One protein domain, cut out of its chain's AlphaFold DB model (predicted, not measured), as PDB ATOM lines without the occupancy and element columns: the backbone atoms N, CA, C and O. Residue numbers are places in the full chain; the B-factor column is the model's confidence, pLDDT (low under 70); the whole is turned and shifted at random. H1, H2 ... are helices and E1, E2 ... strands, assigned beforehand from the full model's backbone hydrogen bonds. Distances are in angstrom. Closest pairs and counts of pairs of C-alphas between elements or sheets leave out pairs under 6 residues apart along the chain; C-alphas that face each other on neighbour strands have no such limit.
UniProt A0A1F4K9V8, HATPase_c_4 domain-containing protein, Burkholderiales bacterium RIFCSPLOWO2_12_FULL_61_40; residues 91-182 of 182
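Overview. This is residues 91 to 182 of the 182 residues of the protein "HATPase_c_4 domain-containing protein" of Burkholderiales bacterium RIFCSPLOWO2_12_FULL_61_40 (UniProt A0A1F4K9V8). One long helix, H4, joins two unequal lobes: a loose cluster of H1, H2 and H3 by its first part, and a small antiparallel hairpin, E1 and E2, at its far end, where residues 170 to 175 stick out. The 92 printed residues hold four named helices, then two strands, mostly helix. The whole is compact, radius of gyration of the C-alphas 13.8 A, spanning 37 by 29 by 21 A.

Arrangement. H1, residues 92 to 104, and H2, residues 108 to 120, are close but not clearly touching, closest C-alphas Asp 94 and Ile 115, 6.8 A. H3, residues 125 to 132, touches H4, residues 136 to 160, about perpendicular at 78 degrees, closest C-alphas Asn 125 and Ala 139, 6.0 A; H4 does so with residues 136 to 143 alone. E1, residues 164 to 166, pairs with E2, residues 179 to 181: N 165 and O 180, 2.9 A. Every O i to N i+4 pair is within hydrogen-bond range in H2 and H3, 18 of 21 in H4, 4 of 9 in H1, whose i+3 pairs give 7 of 10.

Along the chain. H1 begins at C-alpha 92 (9.478, 19.279, 106.594); E2 ends at C-alpha 181 (5.095, 42.014, 118.481). H4 spans 34.0 A.

Size, cuts and confidence. The printed part has no cut. The E1 to E2 link is long.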
ATOM      1  N   GLY A  91       9.685  17.426 111.197       74.25
ATOM      2  CA  GLY A  91       8.931  17.443 109.938       74.25
ATOM      3  C   GLY A  91       9.522  18.407 108.894       74.25
ATOM      4  O   GLY A  91      10.394  19.222 109.190       74.25
ATOM      5  N   ALA A  92       9.012  18.378 107.658       80.19
ATOM      6  CA  ALA A  92       9.478  19.279 106.594       80.19
ATOM      7  C   ALA A  92       9.344  20.771 106.970       80.19
ATOM      8  O   ALA A  92      10.229  21.569 106.664       80.19
ATOM      9  N   GLU A  93       8.273  21.138 107.680       82.69
ATOM     10  CA  GLU A  93       8.073  22.503 108.183       82.69
ATOM     11  C   GLU A  93       9.075  22.887 109.275       82.69
ATOM     12  O   GLU A  93       9.521  24.031 109.319       82.69
ATOM     13  N   ASP A  94       9.449  21.950 110.146       82.81
ATOM     14  CA  ASP A  94      10.465  22.168 111.178       82.81
ATOM     15  C   ASP A  94      11.841  22.363 110.556       82.81
ATOM     16  O   ASP A  94      12.563  23.279 110.934       82.81
ATOM     17  N   ILE A  95      12.180  21.558 109.547       84.56
ATOM     18  CA  ILE A  95      13.432  21.691 108.795       84.56
ATOM     19  C   ILE A  95      13.477  23.043 108.070       84.56
ATOM     20  O   ILE A  95      14.487  23.748 108.131       84.56
ATOM     21  N   ALA A  96      12.382  23.435 107.410       88.81
ATOM     22  CA  ALA A  96      12.285  24.720 106.722       88.81
ATOM     23  C   ALA A  96      12.368  25.909 107.693       88.81
ATOM     24  O   ALA A  96      12.986  26.927 107.377       88.81
ATOM     25  N   TRP A  97      11.785  25.783 108.885       89.19
ATOM     26  CA  TRP A  97      11.872  26.798 109.928       89.19
ATOM     27  C   TRP A  97      13.281  26.877 110.535       89.19
ATOM     28  O   TRP A  97      13.851  27.963 110.611       89.19
ATOM     29  N   LEU A  98      13.900  25.738 110.868       88.69
ATOM     30  CA  LEU A  98      15.279  25.668 111.370       88.69
ATOM     31  C   LEU A  98      16.296  26.226 110.370       88.69
ATOM     32  O   LEU A  98      17.312  26.793 110.770       88.69
ATOM     33  N   ALA A  99      16.010  26.132 109.068       88.62
ATOM     34  CA  ALA A  99      16.855  26.701 108.026       88.62
ATOM     35  C   ALA A  99      17.031  28.230 108.139       88.62
ATOM     36  O   ALA A  99      18.010  28.755 107.610       88.62
ATOM     37  N   GLN A 100      16.137  28.934 108.843       88.94
ATOM     38  CA  GLN A 100      16.244  30.376 109.119       88.94
ATOM     39  C   GLN A 100      17.305  30.706 110.184       88.94
ATOM     40  O   GLN A 100      17.678  31.867 110.349       88.94
ATOM     41  N   PHE A 101      17.800  29.692 110.900       88.56
ATOM     42  CA  PHE A 101      18.773  29.814 111.989       88.56
ATOM     43  C   PHE A 101      20.128  29.185 111.645       88.56
ATOM     44  O   PHE A 101      20.930  28.921 112.541       88.56
ATOM     45  N   LYS A 102      20.410  28.936 110.358       83.75
ATOM     46  CA  LYS A 102      21.664  28.302 109.907       83.75
ATOM     47  C   LYS A 102      22.913  29.034 110.402       83.75
ATOM     48  O   LYS A 102      23.876  28.384 110.799       83.75
ATOM     49  N   ASP A 103      22.858  30.360 110.470       86.12
ATOM     50  CA  ASP A 103      23.978  31.195 110.920       86.12
ATOM     51  C   ASP A 103      24.302  31.019 112.412       86.12
ATOM     52  O   ASP A 103      25.406  31.337 112.858       86.12
ATOM     53  N   LEU A 104      23.374  30.460 113.198       86.12
ATOM     54  CA  LEU A 104      23.593  30.191 114.619       86.12
ATOM     55  C   LEU A 104      24.463  28.956 114.882       86.12
ATOM     56  O   LEU A 104      24.870  28.759 116.028       86.12
ATOM     57  N   HIS A 105      24.763  28.150 113.853       86.12
ATOM     58  CA  HIS A 105      25.556  26.920 113.972       86.12
ATOM     59  C   HIS A 105      25.055  26.023 115.118       86.12
ATOM     60  O   HIS A 105      25.826  25.605 115.985       86.12
ATOM     61  N   LEU A 106      23.737  25.800 115.149       88.06
ATOM     62  CA  LEU A 106      23.077  25.024 116.195       88.06
ATOM     63  C   LEU A 106      23.546  23.571 116.160       88.06
ATOM     64  O   LEU A 106      23.619  22.961 115.090       88.06
ATOM     65  N   SER A 107      23.805  23.004 117.335       89.00
ATOM     66  CA  SER A 107      23.918  21.554 117.466       89.00
ATOM     67  C   SER A 107      22.569  20.879 117.194       89.00
ATOM     68  O   SER A 107      21.513  21.518 117.196       89.00
ATOM     69  N   GLU A 108      22.588  19.561 116.994       83.69
ATOM     70  CA  GLU A 108      21.355  18.784 116.849       83.69
ATOM     71  C   GLU A 108      20.435  18.971 118.068       83.69
ATOM     72  O   GLU A 108      19.244  19.229 117.920       83.69
ATOM     73  N   ASP A 109      21.001  18.938 119.273       87.06
ATOM     74  CA  ASP A 109      20.281  19.130 120.534       87.06
ATOM     75  C   ASP A 109      19.705  20.545 120.692       87.06
ATOM     76  O   ASP A 109      18.585  20.718 121.176       87.06
ATOM     77  N   GLU A 110      20.432  21.566 120.238       88.88
ATOM     78  CA  GLU A 110      19.955  22.951 120.229       88.88
ATOM     79  C   GLU A 110      18.808  23.143 119.223       88.88
ATOM     80  O   GLU A 110      17.814  23.800 119.535       88.88
ATOM     81  N   ALA A 111      18.899  22.532 118.038       87.12
ATOM     82  CA  ALA A 111      17.834  22.565 117.038       87.12
ATOM     83  C   ALA A 111      16.557  21.887 117.558       87.12
ATOM     84  O   ALA A 111      15.466  22.455 117.499       87.12
ATOM     85  N   LYS A 112      16.712  20.705 118.157       83.19
ATOM     86  CA  LYS A 112      15.659  19.962 118.856       83.19
ATOM     87  C   LYS A 112      14.981  20.799 119.943       83.19
ATOM     88  O   LYS A 112      13.753  20.862 120.010       83.19
ATOM     89  N   ALA A 113      15.772  21.483 120.766       88.12
ATOM     90  CA  ALA A 113      15.272  22.383 121.797       88.12
ATOM     91  C   ALA A 113      14.459  23.549 121.214       88.12
ATOM     92  O   ALA A 113      13.403  23.880 121.751       88.12
ATOM     93  N   LEU A 114      14.895  24.143 120.099       88.25
ATOM     94  CA  LEU A 114      14.147  25.215 119.435       88.25
ATOM     95  C   LEU A 114      12.805  24.750 118.872       88.25
ATOM     96  O   LEU A 114      11.831  25.493 118.982       88.25
ATOM     97  N   ILE A 115      12.723  23.533 118.329       85.19
ATOM     98  CA  ILE A 115      11.438  22.953 117.912       85.19
ATOM     99  C   ILE A 115      10.501  22.819 119.109       85.19
ATOM    100  O   ILE A 115       9.348  23.237 119.041       85.19
ATOM    101  N   VAL A 116      10.999  22.330 120.247       83.44
ATOM    102  CA  VAL A 116      10.177  22.260 121.461       83.44
ATOM    103  C   VAL A 116       9.712  23.647 121.909       83.44
ATOM    104  O   VAL A 116       8.543  23.807 122.245       83.44
ATOM    105  N   VAL A 117      10.576  24.666 121.880       87.19
ATOM    106  CA  VAL A 117      10.187  26.046 122.226       87.19
ATOM    107  C   VAL A 117       9.137  26.592 121.258       87.19
ATOM    108  O   VAL A 117       8.182  27.222 121.705       87.19
ATOM    109  N   ARG A 118       9.272  26.336 119.952       84.50
ATOM    110  CA  ARG A 118       8.286  26.735 118.936       84.50
ATOM    111  C   ARG A 118       6.906  26.152 119.237       84.50
ATOM    112  O   ARG A 118       5.903  26.849 119.115       84.50
ATOM    113  N   GLU A 119       6.870  24.891 119.649       78.94
ATOM    114  CA  GLU A 119       5.640  24.123 119.814       78.94
ATOM    115  C   GLU A 119       4.988  24.287 121.199       78.94
ATOM    116  O   GLU A 119       3.762  24.363 121.317       78.94
ATOM    117  N   ALA A 120       5.795  24.335 122.262       78.00
ATOM    118  CA  ALA A 120       5.348  24.431 123.654       78.00
ATOM    119  C   ALA A 120       5.387  25.864 124.215       78.00
ATOM    120  O   ALA A 120       4.844  26.112 125.289       78.00
ATOM    121  N   GLY A 121       6.036  26.801 123.518       82.56
ATOM    122  CA  GLY A 121       6.209  28.200 123.923       82.56
ATOM    123  C   GLY A 121       7.343  28.441 124.924       82.56
ATOM    124  O   GLY A 121       7.851  29.557 125.014       82.56
ATOM    125  N   ALA A 122       7.771  27.414 125.658       83.50
ATOM    126  CA  ALA A 122       8.857  27.495 126.626       83.50
ATOM    127  C   ALA A 122       9.583  26.152 126.765       83.50
ATOM    128  O   ALA A 122       9.041  25.092 126.451       83.50
ATOM    129  N   LEU A 123      10.814  26.206 127.275       85.50
ATOM    130  CA  LEU A 123      11.627  25.035 127.580       85.50
ATOM    131  C   LEU A 123      12.437  25.288 128.853       85.50
ATOM    132  O   LEU A 123      13.070  26.333 128.991       85.50
ATOM    133  N   ASN A 124      12.431  24.322 129.771       86.19
ATOM    134  CA  ASN A 124      13.226  24.365 130.998       86.19
ATOM    135  C   ASN A 124      14.340  23.303 130.989       86.19
ATOM    136  O   ASN A 124      14.462  22.505 130.058       86.19
ATOM    137  N   ASN A 125      15.172  23.311 132.035       88.75
ATOM    138  CA  ASN A 125      16.313  22.402 132.158       88.75
ATOM    139  C   ASN A 125      15.891  20.926 132.180       88.75
ATOM    140  O   ASN A 125      16.443  20.140 131.413       88.75
ATOM    141  N   GLY A 126      14.896  20.567 132.997       83.94
ATOM    142  CA  GLY A 126      14.384  19.199 133.076       83.94
ATOM    143  C   GLY A 126      13.937  18.677 131.712       83.94
ATOM    144  O   GLY A 126      14.423  17.644 131.255       83.94
ATOM    145  N   THR A 127      13.109  19.440 130.997       81.94
ATOM    146  CA  THR A 127      12.647  19.060 129.657       81.94
ATOM    147  C   THR A 127      13.787  18.969 128.641       81.94
ATOM    148  O   THR A 127      13.809  18.043 127.833       81.94
ATOM    149  N   TYR A 128      14.770  19.875 128.688       87.62
ATOM    150  CA  TYR A 128      15.941  19.799 127.808       87.62
ATOM    151  C   TYR A 128      16.726  18.499 128.029       87.62
ATOM    152  O   TYR A 128      17.085  17.818 127.068       87.62
ATOM    153  N   ARG A 129      16.967  18.116 129.289       88.06
ATOM    154  CA  ARG A 129      17.667  16.866 129.637       88.06
ATOM    155  C   ARG A 129      16.905  15.634 129.177       88.06
ATOM    156  O   ARG A 129      17.510  14.676 128.719       88.06
ATOM    157  N   GLU A 130      15.582  15.646 129.270       78.44
ATOM    158  CA  GLU A 130      14.749  14.534 128.798       78.44
ATOM    159  C   GLU A 130      14.841  14.336 127.281       78.44
ATOM    160  O   GLU A 130      14.831  13.195 126.804       78.44
ATOM    161  N   LEU A 131      14.954  15.447 126.549       80.50
ATOM    162  CA  LEU A 131      15.054  15.488 125.094       80.50
ATOM    163  C   LEU A 131      16.420  15.028 124.577       80.50
ATOM    164  O   LEU A 131      16.501  14.351 123.558       80.50
ATOM    165  N   THR A 132      17.483  15.418 125.277       83.69
ATOM    166  CA  THR A 132      18.880  15.305 124.811       83.69
ATOM    167  C   THR A 132      19.688  14.261 125.583       83.69
ATOM    168  O   THR A 132      20.793  13.904 125.195       83.69
ATOM    169  N   LYS A 133      19.130  13.742 126.683       82.88
ATOM    170  CA  LYS A 133      19.740  12.770 127.606       82.88
ATOM    171  C   LYS A 133      21.033  13.251 128.285       82.88
ATOM    172  O   LYS A 133      21.801  12.431 128.783       82.88
ATOM    173  N   VAL A 134      21.265  14.563 128.355       87.44
ATOM    174  CA  VAL A 134      22.445  15.147 129.019       87.44
ATOM    175  C   VAL A 134      22.235  15.388 130.522       87.44
ATOM    176  O   VAL A 134      21.113  15.394 131.039       87.44
ATOM    177  N   ASP A 135      23.331  15.615 131.249       88.31
ATOM    178  CA  ASP A 135      23.303  15.978 132.666       88.31
ATOM    179  C   ASP A 135      22.866  17.442 132.903       88.31
ATOM    180  O   ASP A 135      22.791  18.268 131.989       88.31
ATOM    181  N   THR A 136      22.578  17.783 134.162       87.12
ATOM    182  CA  THR A 136      22.081  19.109 134.569       87.12
ATOM    183  C   THR A 136      23.015  20.262 134.212       87.12
ATOM    184  O   THR A 136      22.534  21.343 133.843       87.12
ATOM    185  N   LEU A 137      24.332  20.066 134.320       91.62
ATOM    186  CA  LEU A 137      25.311  21.111 134.041       91.62
ATOM    187  C   LEU A 137      25.380  21.371 132.538       91.62
ATOM    188  O   LEU A 137      25.254  22.525 132.121       91.62
ATOM    189  N   THR A 138      25.478  20.308 131.740       91.88
ATOM    190  CA  THR A 138      25.475  20.399 130.273       91.88
ATOM    191  C   THR A 138      24.195  21.054 129.756       91.88
ATOM    192  O   THR A 138      24.257  22.003 128.973       91.88
ATOM    193  N   ALA A 139      23.030  20.646 130.268       91.12
ATOM    194  CA  ALA A 139      21.756  21.268 129.908       91.12
ATOM    195  C   ALA A 139      21.708  22.762 130.266       91.12
ATOM    196  O   ALA A 139      21.233  23.582 129.482       91.12
ATOM    197  N   SER A 140      22.234  23.144 131.435       91.69
ATOM    198  CA  SER A 140      22.264  24.550 131.862       91.69
ATOM    199  C   SER A 140      23.142  25.408 130.955       91.69
ATOM    200  O   SER A 140      22.785  26.547 130.644       91.69
ATOM    201  N   GLN A 141      24.290  24.875 130.530       93.44
ATOM    202  CA  GLN A 141      25.203  25.559 129.617       93.44
ATOM    203  C   GLN A 141      24.579  25.724 128.228       93.44
ATOM    204  O   GLN A 141      24.587  26.836 127.696       93.44
ATOM    205  N   ALA A 142      23.976  24.663 127.685       91.81
ATOM    206  CA  ALA A 142      23.316  24.691 126.383       91.81
ATOM    207  C   ALA A 142      22.135  25.675 126.355       91.81
ATOM    208  O   ALA A 142      22.076  26.547 125.491       91.81
ATOM    209  N   LEU A 143      21.242  25.626 127.353       92.50
ATOM    210  CA  LEU A 143      20.112  26.558 127.451       92.50
ATOM    211  C   LEU A 143      20.564  28.016 127.591       92.50
ATOM    212  O   LEU A 143      19.968  28.911 126.990       92.50
ATOM    213  N   ARG A 144      21.629  28.273 128.363       91.88
ATOM    214  CA  ARG A 144      22.189  29.623 128.507       91.88
ATOM    215  C   ARG A 144      22.739  30.136 127.179       91.88
ATOM    216  O   ARG A 144      22.407  31.252 126.787       91.88
ATOM    217  N   ARG A 145      23.528  29.315 126.482       92.25
ATOM    218  CA  ARG A 145      24.060  29.635 125.154       92.25
ATOM    219  C   ARG A 145      22.928  29.925 124.169       92.25
ATOM    220  O   ARG A 145      22.941  30.987 123.554       92.25
ATOM    221  N   LEU A 146      21.936  29.038 124.071       90.94
ATOM    222  CA  LEU A 146      20.800  29.182 123.157       90.94
ATOM    223  C   LEU A 146      20.046  30.494 123.406       90.94
ATOM    224  O   LEU A 146      19.816  31.272 122.481       90.94
ATOM    225  N   ARG A 147      19.738  30.789 124.676       89.81
ATOM    226  CA  ARG A 147      19.110  32.051 125.089       89.81
ATOM    227  C   ARG A 147      19.940  33.261 124.665       89.81
ATOM    228  O   ARG A 147      19.389  34.222 124.133       89.81
ATOM    229  N   ASP A 148      21.244  33.239 124.920       90.12
ATOM    230  CA  ASP A 148      22.117  34.382 124.657       90.12
ATOM    231  C   ASP A 148      22.269  34.632 123.149       90.12
ATOM    232  O   ASP A 148      22.160  35.777 122.703       90.12
ATOM    233  N   VAL A 149      22.419  33.569 122.356       89.75
ATOM    234  CA  VAL A 149      22.509  33.638 120.892       89.75
ATOM    235  C   VAL A 149      21.204  34.160 120.279       89.75
ATOM    236  O   VAL A 149      21.245  35.099 119.481       89.75
ATOM    237  N   VAL A 150      20.043  33.632 120.683       86.69
ATOM    238  CA  VAL A 150      18.731  34.107 120.199       86.69
ATOM    239  C   VAL A 150      18.497  35.565 120.595       86.69
ATOM    240  O   VAL A 150      18.064  36.387 119.780       86.69
ATOM    241  N   ARG A 151      18.840  35.931 121.837       87.38
ATOM    242  CA  ARG A 151      18.688  37.304 122.328       87.38
ATOM    243  C   ARG A 151      19.539  38.293 121.540       87.38
ATOM    244  O   ARG A 151      19.075  39.398 121.268       87.38
ATOM    245  N   GLN A 152      20.771  37.927 121.197       88.75
ATOM    246  CA  GLN A 152      21.695  38.809 120.487       88.75
ATOM    247  C   GLN A 152      21.358  38.954 119.002       88.75
ATOM    248  O   GLN A 152      21.382  40.077 118.506       88.75
ATOM    249  N   ASN A 153      21.016  37.856 118.328       87.44
ATOM    250  CA  ASN A 153      20.852  37.840 116.872       87.44
ATOM    251  C   ASN A 153      19.427  38.170 116.407       87.44
ATOM    252  O   ASN A 153      19.265  38.683 115.307       87.44
ATOM    253  N   TYR A 154      18.403  37.927 117.235       86.06
ATOM    254  CA  TYR A 154      17.003  38.105 116.829       86.06
ATOM    255  C   TYR A 154      16.255  39.100 117.716       86.06
ATOM    256  O   TYR A 154      15.721  40.089 117.219       86.06
ATOM    257  N   LEU A 155      16.249  38.897 119.040       86.62
ATOM    258  CA  LEU A 155      15.421  39.730 119.925       86.62
ATOM    259  C   LEU A 155      15.920  41.179 119.991       86.62
ATOM    260  O   LEU A 155      15.134  42.109 119.834       86.62
ATOM    261  N   ARG A 156      17.227  41.397 120.193       88.38
ATOM    262  CA  ARG A 156      17.799  42.751 120.293       88.38
ATOM    263  C   ARG A 156      17.622  43.584 119.015       88.38
ATOM    264  O   ARG A 156      17.214  44.735 119.164       88.38
ATOM    265  N   PRO A 157      17.905  43.077 117.799       89.56
ATOM    266  CA  PRO A 157      17.635  43.824 116.570       89.56
ATOM    267  C   PRO A 157      16.161  44.210 116.427       89.56
ATOM    268  O   PRO A 157      15.857  45.388 116.265       89.56
ATOM    269  N   LEU A 158      15.242  43.262 116.627       88.75
ATOM    270  CA  LEU A 158      13.803  43.519 116.514       88.75
ATOM    271  C   LEU A 158      13.287  44.521 117.557       88.75
ATOM    272  O   LEU A 158      12.397  45.315 117.261       88.75
ATOM    273  N   MET A 159      13.854  44.525 118.765       88.69
ATOM    274  CA  MET A 159      13.552  45.542 119.775       88.69
ATOM    275  C   MET A 159      14.085  46.927 119.384       88.69
ATOM    276  O   MET A 159      13.399  47.922 119.595       88.69
ATOM    277  N   ARG A 160      15.292  47.011 118.803       90.31
ATOM    278  CA  ARG A 160      15.865  48.281 118.312       90.31
ATOM    279  C   ARG A 160      15.049  48.872 117.164       90.31
ATOM    280  O   ARG A 160      14.911  50.084 117.090       90.31
ATOM    281  N   GLU A 161      14.498  48.015 116.312       91.56
ATOM    282  CA  GLU A 161      13.587  48.388 115.224       91.56
ATOM    283  C   GLU A 161      12.161  48.707 115.710       91.56
ATOM    284  O   GLU A 161      11.303  49.049 114.901       91.56
ATOM    285  N   GLY A 162      11.873  48.570 117.011       88.12
ATOM    286  CA  GLY A 162      10.542  48.812 117.574       88.12
ATOM    287  C   GLY A 162       9.491  47.765 117.189       88.12
ATOM    288  O   GLY A 162       8.305  47.987 117.400       88.12
ATOM    289  N   ARG A 163       9.904  46.615 116.637       89.50
ATOM    290  CA  ARG A 163       9.011  45.529 116.191       89.50
ATOM    291  C   ARG A 163       8.631  44.564 117.312       89.50
ATOM    292  O   ARG A 163       7.642  43.847 117.192       89.50
ATOM    293  N   LEU A 164       9.427  44.518 118.380       89.44
ATOM    294  CA  LEU A 164       9.184  43.708 119.574       89.44
ATOM    295  C   LEU A 164       9.319  44.558 120.836       89.44
ATOM    296  O   LEU A 164      10.222  45.386 120.942       89.44
ATOM    297  N   THR A 165       8.488  44.268 121.833       90.56
ATOM    298  CA  THR A 165       8.622  44.807 123.190       90.56
ATOM    299  C   THR A 165       8.627  43.696 124.239       90.56
ATOM    300  O   THR A 165       8.096  42.602 124.027       90.56
ATOM    301  N   MET A 166       9.260  43.979 125.376       88.81
ATOM    302  CA  MET A 166       9.301  43.099 126.543       88.81
ATOM    303  C   MET A 166       8.009  43.244 127.346       88.81
ATOM    304  O   MET A 166       7.548  44.358 127.575       88.81
ATOM    305  N   THR A 167       7.439  42.133 127.813       88.62
ATOM    306  CA  THR A 167       6.248  42.175 128.680       88.62
ATOM    307  C   THR A 167       6.558  42.701 130.081       88.62
ATOM    308  O   THR A 167       5.728  43.411 130.639       88.62
ATOM    309  N   ASN A 168       7.753  42.419 130.616       86.62
ATOM    310  CA  ASN A 168       8.271  43.003 131.857       86.62
ATOM    311  C   ASN A 168       9.571  43.818 131.623       86.62
ATOM    312  O   ASN A 168      10.674  43.331 131.858       86.62
ATOM    313  N   PRO A 169       9.493  45.072 131.131       84.12
ATOM    314  CA  PRO A 169      10.688  45.867 130.821       84.12
ATOM    315  C   PRO A 169      11.556  46.207 132.040       84.12
ATOM    316  O   PRO A 169      12.746  46.470 131.877       84.12
ATOM    317  N   GLN A 170      10.965  46.236 133.240       86.56
ATOM    318  CA  GLN A 170      11.650  46.622 134.477       86.56
ATOM    319  C   GLN A 170      12.499  45.482 135.053       86.56
ATOM    320  O   GLN A 170      13.496  45.744 135.722       86.56
ATOM    321  N   GLU A 171      12.171  44.227 134.727       85.00
ATOM    322  CA  GLU A 171      12.938  43.050 135.140       85.00
ATOM    323  C   GLU A 171      13.344  42.189 133.932       85.00
ATOM    324  O   GLU A 171      12.782  41.124 133.688       85.00
ATOM    325  N   PRO A 172      14.390  42.581 133.179       75.06
ATOM    326  CA  PRO A 172      14.753  41.908 131.931       75.06
ATOM    327  C   PRO A 172      15.177  40.436 132.038       75.06
ATOM    328  O   PRO A 172      15.405  39.797 131.009       75.06
ATOM    329  N   ASN A 173      15.383  39.940 133.259       77.25
ATOM    330  CA  ASN A 173      15.787  38.568 133.563       77.25
ATOM    331  C   ASN A 173      14.697  37.803 134.339       77.25
ATOM    332  O   ASN A 173      15.002  36.761 134.918       77.25
ATOM    333  N   ASP A 174      13.464  38.318 134.373       80.00
ATOM    334  CA  ASP A 174      12.308  37.638 134.956       80.00
ATOM    335  C   ASP A 174      12.148  36.229 134.333       80.00
ATOM    336  O   ASP A 174      12.179  36.095 133.103       80.00
ATOM    337  N   PRO A 175      11.994  35.155 135.136       72.25
ATOM    338  CA  PRO A 175      11.744  33.802 134.632       72.25
ATOM    339  C   PRO A 175      10.514  33.678 133.718       72.25
ATOM    340  O   PRO A 175      10.466  32.767 132.894       72.25
ATOM    341  N   GLN A 176       9.533  34.570 133.859       77.88
ATOM    342  CA  GLN A 176       8.315  34.646 133.048       77.88
ATOM    343  C   GLN A 176       8.390  35.729 131.959       77.88
ATOM    344  O   GLN A 176       7.375  36.086 131.354       77.88
ATOM    345  N   GLN A 177       9.583  36.265 131.682       84.31
ATOM    346  CA  GLN A 177       9.780  37.247 130.626       84.31
ATOM    347  C   GLN A 177       9.295  36.709 129.272       84.31
ATOM    348  O   GLN A 177       9.810  35.722 128.750       84.31
ATOM    349  N   ALA A 178       8.363  37.432 128.653       84.81
ATOM    350  CA  ALA A 178       7.874  37.164 127.308       84.81
ATOM    351  C   ALA A 178       8.107  38.374 126.390       84.81
ATOM    352  O   ALA A 178       8.467  39.471 126.832       84.81
ATOM    353  N   TYR A 179       7.905  38.175 125.091       85.31
ATOM    354  CA  TYR A 179       8.056  39.210 124.071       85.31
ATOM    355  C   TYR A 179       6.777  39.295 123.246       85.31
ATOM    356  O   TYR A 179       6.169  38.271 122.934       85.31
ATOM    357  N   ARG A 180       6.361  40.513 122.897       86.12
ATOM    358  CA  ARG A 180       5.169  40.763 122.082       86.12
ATOM    359  C   ARG A 180       5.542  41.598 120.860       86.12
ATOM    360  O   ARG A 180       6.281  42.572 120.992       86.12
ATOM    361  N   ALA A 181       5.023  41.208 119.696       84.94
ATOM    362  CA  ALA A 181       5.095  42.014 118.481       84.94
ATOM    363  C   ALA A 181       4.185  43.240 118.590       84.94
ATOM    364  O   ALA A 181       3.091  43.142 119.150       84.94
ATOM    365  N   MET A 182       4.680  44.377 118.106       72.44
ATOM    366  CA  MET A 182       3.917  45.627 118.041       72.44
ATOM    367  C   MET A 182       2.970  45.641 116.845       72.44
ATOM    368  O   MET A 182       3.322  45.026 115.812       72.44
TER     369      MET A 182